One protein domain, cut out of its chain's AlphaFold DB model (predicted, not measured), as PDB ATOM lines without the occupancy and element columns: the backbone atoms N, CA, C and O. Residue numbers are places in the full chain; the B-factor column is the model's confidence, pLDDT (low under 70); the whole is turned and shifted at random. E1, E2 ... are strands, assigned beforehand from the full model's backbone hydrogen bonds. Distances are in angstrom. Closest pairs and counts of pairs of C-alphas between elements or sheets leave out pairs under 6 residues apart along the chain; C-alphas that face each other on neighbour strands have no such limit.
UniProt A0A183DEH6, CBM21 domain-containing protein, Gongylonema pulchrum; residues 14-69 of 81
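AT A GLANCE: This is residues 14 to 69 of the 81 residues of the protein "CBM21 domain-containing protein" of Gongylonema pulchrum (UniProt A0A183DEH6). From the first residue you meet a loose hairpin, E1 and E2; residues 28 to 40 lead to the far end, and the chain folds back as E3 and E4, paired with E6 and E5 in a long two-stranded ribbon. The printed part has 56 residues, six strands in order E1 to E6, three antiparallel pairs and no named helix: all strand. It is elongated, 41 by 25 by 19 A, and only just loose, close to extended, with a radius of gyration of the C-alphas of 15.0 A.

IN THESE COORDINATES: Find C-alpha 14 at (-15.124, -0.910, 51.857); E1 runs to residue 20, 13.7 A. Next come E2, residues 23 to 27, 13.2 A; E3, 41 to 44, 10.0 A; E4, 46 to 50, 12.9 A; E5, 53 to 57, 13.5 A; and E6, 64 to 67, 10.3 A, ending at (10.534, 6.092, 51.701).

HOW THE PARTS SIT: Within hydrogen-bond range are N 15 and O 25, 2.8 A, in hairpin E1 and E2; N 42 and O 66, 2.7 A, in antiparallel E3 and E6; N 48 and O 55, 2.8 A, in hairpin E4 and E5. E3 runs on into E4 at 13 degrees. E2 is apart from E4.

THE WHOLE: The farthest C-alphas, of Asn 21 and Pro 37, are 41.5 A apart. The printed part has no cut; E2 to E3 is a long link. Residues 18 to 20 have pLDDT under 70.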
ATOM      1  N   TYR A  14     -14.184  -1.660  51.036       93.00
ATOM      2  CA  TYR A  14     -15.124  -0.910  51.857       93.00
ATOM      3  C   TYR A  14     -15.012  -1.321  53.328       93.00
ATOM      4  O   TYR A  14     -14.995  -2.508  53.661       93.00
ATOM      5  N   VAL A  15     -14.959  -0.327  54.208       92.12
ATOM      6  CA  VAL A  15     -14.935  -0.501  55.657       92.12
ATOM      7  C   VAL A  15     -16.328  -0.189  56.185       92.12
ATOM      8  O   VAL A  15     -16.746   0.963  56.215       92.12
ATOM      9  N   SER A  16     -17.033  -1.220  56.653       81.81
ATOM     10  CA  SER A  16     -18.430  -1.143  57.107       81.81
ATOM     11  C   SER A  16     -18.629  -0.453  58.466       81.81
ATOM     12  O   SER A  16     -19.555  -0.801  59.203       81.81
ATOM     13  N   CYS A  17     -17.742   0.462  58.858       70.75
ATOM     14  CA  CYS A  17     -17.928   1.243  60.076       70.75
ATOM     15  C   CYS A  17     -19.157   2.147  59.905       70.75
ATOM     16  O   CYS A  17     -19.467   2.548  58.784       70.75
ATOM     17  N   SER A  18     -19.871   2.450  60.994       62.16
ATOM     18  CA  SER A  18     -21.031   3.347  60.959       62.16
ATOM     19  C   SER A  18     -20.659   4.611  60.192       62.16
ATOM     20  O   SER A  18     -19.712   5.282  60.603       62.16
ATOM     21  N   THR A  19     -21.362   4.887  59.092       63.47
ATOM     22  CA  THR A  19     -21.158   6.045  58.216       63.47
ATOM     23  C   THR A  19     -21.093   7.304  59.066       63.47
ATOM     24  O   THR A  19     -22.117   7.846  59.489       63.47
ATOM     25  N   LEU A  20     -19.879   7.736  59.395       66.62
ATOM     26  CA  LEU A  20     -19.690   8.945  60.166       66.62
ATOM     27  C   LEU A  20     -19.933  10.085  59.184       66.62
ATOM     28  O   LEU A  20     -19.124  10.314  58.289       66.62
ATOM     29  N   ASN A  21     -21.060  10.774  59.343       75.38
ATOM     30  CA  ASN A  21     -21.431  11.943  58.543       75.38
ATOM     31  C   ASN A  21     -21.619  11.667  57.033       75.38
ATOM     32  O   ASN A  21     -21.201  12.490  56.226       75.38
ATOM     33  N   ASP A  22     -22.227  10.537  56.644       83.31
ATOM     34  CA  ASP A  22     -22.467  10.164  55.230       83.31
ATOM     35  C   ASP A  22     -21.187  10.036  54.376       83.31
ATOM     36  O   ASP A  22     -21.207  10.198  53.156       83.31
ATOM     37  N   ILE A  23     -20.058   9.732  55.020       87.50
ATOM     38  CA  ILE A  23     -18.781   9.471  54.356       87.50
ATOM     39  C   ILE A  23     -18.522   7.962  54.361       87.50
ATOM     40  O   ILE A  23     -18.432   7.342  55.424       87.50
ATOM     41  N   ASP A  24     -18.365   7.385  53.170       89.62
ATOM     42  CA  ASP A  24     -17.880   6.016  53.013       89.62
ATOM     43  C   ASP A  24     -16.377   5.943  53.295       89.62
ATOM     44  O   ASP A  24     -15.594   6.791  52.862       89.62
ATOM     45  N   MET A  25     -15.958   4.891  53.997       91.75
ATOM     46  CA  MET A  25     -14.554   4.628  54.285       91.75
ATOM     47  C   MET A  25     -14.080   3.412  53.494       91.75
ATOM     48  O   MET A  25     -14.745   2.378  53.451       91.75
ATOM     49  N   PHE A  26     -12.889   3.520  52.912       94.00
ATOM     50  CA  PHE A  26     -12.223   2.428  52.213       94.00
ATOM     51  C   PHE A  26     -10.807   2.256  52.762       94.00
ATOM     52  O   PHE A  26     -10.161   3.232  53.144       94.00
ATOM     53  N   SER A  27     -10.315   1.022  52.805       94.88
ATOM     54  CA  SER A  27      -8.951   0.692  53.220       94.88
ATOM     55  C   SER A  27      -8.227  -0.099  52.136       94.88
ATOM     56  O   SER A  27      -8.835  -0.826  51.356       94.88
ATOM     57  N   PHE A  28      -6.910   0.041  52.069       95.56
ATOM     58  CA  PHE A  28      -6.061  -0.714  51.152       95.56
ATOM     59  C   PHE A  28      -4.773  -1.113  51.870       95.56
ATOM     60  O   PHE A  28      -4.463  -0.619  52.955       95.56
ATOM     61  N   SER A  29      -4.017  -2.033  51.280       94.25
ATOM     62  CA  SER A  29      -2.713  -2.448  51.795       94.25
ATOM     63  C   SER A  29      -1.686  -2.397  50.675       94.25
ATOM     64  O   SER A  29      -1.880  -2.998  49.621       94.25
ATOM     65  N   LEU A  30      -0.596  -1.667  50.913       90.56
ATOM     66  CA  LEU A  30       0.546  -1.603  50.008       90.56
ATOM     67  C   LEU A  30       1.520  -2.725  50.354       90.56
ATOM     68  O   LEU A  30       2.098  -2.747  51.439       90.56
ATOM     69  N   PHE A  31       1.713  -3.648  49.415       87.69
ATOM     70  CA  PHE A  31       2.709  -4.703  49.543       87.69
ATOM     71  C   PHE A  31       3.992  -4.274  48.850       87.69
ATOM     72  O   PHE A  31       4.085  -4.226  47.625       87.69
ATOM     73  N   LEU A  32       4.986  -3.953  49.665       85.88
ATOM     74  CA  LEU A  32       6.317  -3.599  49.214       85.88
ATOM     75  C   LEU A  32       7.198  -4.861  49.107       85.88
ATOM     76  O   LEU A  32       7.048  -5.775  49.923       85.88
ATOM     77  N   PRO A  33       8.114  -4.952  48.121       85.56
ATOM     78  CA  PRO A  33       9.090  -6.038  48.059       85.56
ATOM     79  C   PRO A  33       9.873  -6.188  49.373       85.56
ATOM     80  O   PRO A  33      10.239  -5.197  49.994       85.56
ATOM     81  N   GLN A  34      10.180  -7.422  49.784       79.81
ATOM     82  CA  GLN A  34      10.866  -7.680  51.063       79.81
ATOM     83  C   GLN A  34      12.272  -7.064  51.146       79.81
ATOM     84  O   GLN A  34      12.732  -6.727  52.230       79.81
ATOM     85  N   SER A  35      12.957  -6.915  50.012       84.69
ATOM     86  CA  SER A  35      14.308  -6.358  49.924       84.69
ATOM     87  C   SER A  35      14.293  -4.999  49.223       84.69
ATOM     88  O   SER A  35      14.841  -4.852  48.127       84.69
ATOM     89  N   ILE A  36      13.617  -4.016  49.818       86.94
ATOM     90  CA  ILE A  36      13.690  -2.635  49.342       86.94
ATOM     91  C   ILE A  36      15.029  -2.006  49.782       86.94
ATOM     92  O   ILE A  36      15.355  -2.056  50.966       86.94
ATOM     93  N   PRO A  37      15.802  -1.399  48.861       90.06
ATOM     94  CA  PRO A  37      16.974  -0.608  49.223       90.06
ATOM     95  C   PRO A  37      16.600   0.641  50.031       90.06
ATOM     96  O   PRO A  37      15.593   1.289  49.744       90.06
ATOM     97  N   VAL A  38      17.465   1.034  50.966       91.06
ATOM     98  CA  VAL A  38      17.387   2.342  51.637       91.06
ATOM     99  C   VAL A  38      17.372   3.463  50.590       91.06
ATOM    100  O   VAL A  38      18.090   3.401  49.590       91.06
ATOM    101  N   GLY A  39      16.528   4.469  50.804       89.62
ATOM    102  CA  GLY A  39      16.293   5.595  49.898       89.62
ATOM    103  C   GLY A  39      15.336   5.291  48.742       89.62
ATOM    104  O   GLY A  39      15.023   6.177  47.944       89.62
ATOM    105  N   ALA A  40      14.847   4.054  48.608       89.75
ATOM    106  CA  ALA A  40      13.808   3.754  47.632       89.75
ATOM    107  C   ALA A  40      12.472   4.391  48.045       89.75
ATOM    108  O   ALA A  40      12.064   4.316  49.206       89.75
ATOM    109  N   LYS A  41      11.772   4.965  47.063       89.56
ATOM    110  CA  LYS A  41      10.557   5.769  47.259       89.56
ATOM    111  C   LYS A  41       9.371   5.171  46.522       89.56
ATOM    112  O   LYS A  41       9.422   5.084  45.306       89.56
ATOM    113  N   CYS A  42       8.316   4.774  47.223       90.62
ATOM    114  CA  CYS A  42       7.033   4.386  46.642       90.62
ATOM    115  C   CYS A  42       6.127   5.589  46.494       90.62
ATOM    116  O   CYS A  42       5.785   6.191  47.503       90.62
ATOM    117  N   GLU A  43       5.685   5.884  45.277       94.19
ATOM    118  CA  GLU A  43       4.668   6.903  45.034       94.19
ATOM    119  C   GLU A  43       3.307   6.248  44.790       94.19
ATOM    120  O   GLU A  43       3.232   5.195  44.152       94.19
ATOM    121  N   PHE A  44       2.236   6.860  45.289       95.31
ATOM    122  CA  PHE A  44       0.866   6.453  44.982       95.31
ATOM    123  C   PHE A  44      -0.091   7.652  44.986       95.31
ATOM    124  O   PHE A  44       0.197   8.709  45.546       95.31
ATOM    125  N   CYS A  45      -1.244   7.480  44.351       96.81
ATOM    126  CA  CYS A  45      -2.359   8.421  44.360       96.81
ATOM    127  C   CYS A  45      -3.667   7.634  44.487       96.81
ATOM    128  O   CYS A  45      -3.692   6.418  44.274       96.81
ATOM    129  N   ILE A  46      -4.744   8.313  44.871       97.25
ATOM    130  CA  ILE A  46      -6.047   7.680  45.062       97.25
ATOM    131  C   ILE A  46      -6.941   8.025  43.879       97.25
ATOM    132  O   ILE A  46      -7.138   9.194  43.550       97.25
ATOM    133  N   ARG A  47      -7.509   6.993  43.254       97.19
ATOM    134  CA  ARG A  47      -8.526   7.132  42.214       97.19
ATOM    135  C   ARG A  47      -9.869   6.671  42.752       97.19
ATOM    136  O   ARG A  47     -10.012   5.521  43.162       97.19
ATOM    137  N   TYR A  48     -10.858   7.550  42.696       96.44
ATOM    138  CA  TYR A  48     -12.242   7.240  43.020       96.44
ATOM    139  C   TYR A  48     -13.091   7.289  41.748       96.44
ATOM    140  O   TYR A  48     -13.187   8.331  41.099       96.44
ATOM    141  N   LEU A  49     -13.676   6.149  41.374       96.19
ATOM    142  CA  LEU A  49     -14.578   6.018  40.230       96.19
ATOM    143  C   LEU A  49     -16.011   5.881  40.745       96.19
ATOM    144  O   LEU A  49     -16.351   4.877  41.367       96.19
ATOM    145  N   CYS A  50     -16.848   6.872  40.460       93.75
ATOM    146  CA  CYS A  50     -18.256   6.875  40.835       93.75
ATOM    147  C   CYS A  50     -19.092   7.464  39.700       93.75
ATOM    148  O   CYS A  50     -18.697   8.456  39.090       93.75
ATOM    149  N   ASP A  51     -20.215   6.816  39.387       95.31
ATOM    150  CA  ASP A  51     -21.127   7.218  38.307       95.31
ATOM    151  C   ASP A  51     -20.417   7.441  36.952       95.31
ATOM    152  O   ASP A  51     -20.620   8.423  36.244       95.31
ATOM    153  N   GLY A  52     -19.476   6.548  36.619       96.56
ATOM    154  CA  GLY A  52     -18.687   6.629  35.384       96.56
ATOM    155  C   GLY A  52     -17.675   7.783  35.330       96.56
ATOM    156  O   GLY A  52     -17.022   7.956  34.301       96.56
ATOM    157  N   LYS A  53     -17.512   8.552  36.414       97.50
ATOM    158  CA  LYS A  53     -16.568   9.665  36.513       97.50
ATOM    159  C   LYS A  53     -15.424   9.363  37.472       97.50
ATOM    160  O   LYS A  53     -15.621   8.816  38.556       97.50
ATOM    161  N   GLU A  54     -14.230   9.785  37.074       97.12
ATOM    162  CA  GLU A  54     -13.021   9.658  37.877       97.12
ATOM    163  C   GLU A  54     -12.691  10.939  38.634       97.12
ATOM    164  O   GLU A  54     -12.775  12.055  38.112       97.12
ATOM    165  N   TYR A  55     -12.260  10.736  39.869       96.88
ATOM    166  CA  TYR A  55     -11.731  11.745  40.763       96.88
ATOM    167  C   TYR A  55     -10.364  11.261  41.234       96.88
ATOM    168  O   TYR A  55     -10.216  10.102  41.623       96.88
ATOM    169  N   TRP A  56      -9.374  12.143  41.174       96.94
ATOM    170  CA  TRP A  56      -7.999  11.826  41.530       96.94
ATOM    171  C   TRP A  56      -7.564  12.687  42.704       96.94
ATOM    172  O   TRP A  56      -7.623  13.913  42.626       96.94
ATOM    173  N   ASP A  57      -7.098  12.034  43.759       97.69
ATOM    174  CA  ASP A  57      -6.311  12.667  44.805       97.69
ATOM    175  C   ASP A  57      -4.845  12.290  44.602       97.69
ATOM    176  O   ASP A  57      -4.389  11.191  44.926       97.69
ATOM    177  N   ASN A  58      -4.120  13.213  43.983       95.62
ATOM    178  CA  ASN A  58      -2.692  13.120  43.730       95.62
ATOM    179  C   ASN A  58      -1.906  14.097  44.614       95.62
ATOM    180  O   ASN A  58      -0.829  14.535  44.210       95.62
ATOM    181  N   ASN A  59      -2.454  14.479  45.776       96.00
ATOM    182  CA  ASN A  59      -1.822  15.407  46.713       96.00
ATOM    183  C   ASN A  59      -1.306  16.684  46.014       96.00
ATOM    184  O   ASN A  59      -0.118  17.003  46.045       96.00
ATOM    185  N   ALA A  60      -2.186  17.371  45.277       94.19
ATOM    186  CA  ALA A  60      -1.842  18.555  44.482       94.19
ATOM    187  C   ALA A  60      -0.660  18.340  43.508       94.19
ATOM    188  O   ALA A  60       0.193  19.208  43.334       94.19
ATOM    189  N   SER A  61      -0.643  17.197  42.817       91.62
ATOM    190  CA  SER A  61       0.418  16.749  41.893       91.62
ATOM    191  C   SER A  61       1.744  16.328  42.541       91.62
ATOM    192  O   SER A  61       2.674  15.990  41.812       91.62
ATOM    193  N   ALA A  62       1.847  16.317  43.874       92.19
ATOM    194  CA  ALA A  62       3.028  15.816  44.581       92.19
ATOM    195  C   ALA A  62       2.993  14.295  44.821       92.19
ATOM    196  O   ALA A  62       4.034  13.698  45.080       92.19
ATOM    197  N   ASN A  63       1.811  13.676  44.715       95.00
ATOM    198  CA  ASN A  63       1.509  12.304  45.127       95.00
ATOM    199  C   ASN A  63       1.780  12.041  46.620       95.00
ATOM    200  O   ASN A  63       2.278  12.890  47.364       95.00
ATOM    201  N   TYR A  64       1.401  10.851  47.075       95.06
ATOM    202  CA  TYR A  64       1.810  10.325  48.371       95.06
ATOM    203  C   TYR A  64       3.093   9.516  48.205       95.06
ATOM    204  O   TYR A  64       3.229   8.797  47.216       95.06
ATOM    205  N   MET A  65       4.015   9.611  49.168       92.69
ATOM    206  CA  MET A  65       5.320   8.952  49.102       92.69
ATOM    207  C   MET A  65       5.636   8.165  50.378       92.69
ATOM    208  O   MET A  65       5.483   8.677  51.483       92.69
ATOM    209  N   VAL A  66       6.125   6.935  50.215       91.31
ATOM    210  CA  VAL A  66       6.721   6.117  51.282       91.31
ATOM    211  C   VAL A  66       8.192   5.906  50.959       91.31
ATOM    212  O   VAL A  66       8.511   5.385  49.893       91.31
ATOM    213  N   GLU A  67       9.091   6.277  51.864       91.44
ATOM    214  CA  GLU A  67      10.534   6.092  51.701       91.44
ATOM    215  C   GLU A  67      11.063   5.028  52.666       91.44
ATOM    216  O   GLU A  67      10.718   5.015  53.847       91.44
ATOM    217  N   CYS A  68      11.909   4.126  52.167       90.62
ATOM    218  CA  CYS A  68      12.637   3.192  53.017       90.62
ATOM    219  C   CYS A  68      13.837   3.902  53.646       90.62
ATOM    220  O   CYS A  68      14.787   4.242  52.943       90.62
ATOM    221  N   LYS A  69      13.798   4.112  54.960       89.88
ATOM    222  CA  LYS A  69      14.906   4.680  55.738       89.88
ATOM    223  C   LYS A  69      15.595   3.608  56.578       89.88
ATOM    224  O   LYS A  69      15.035   2.527  56.790       89.88
TER     225      LYS A  69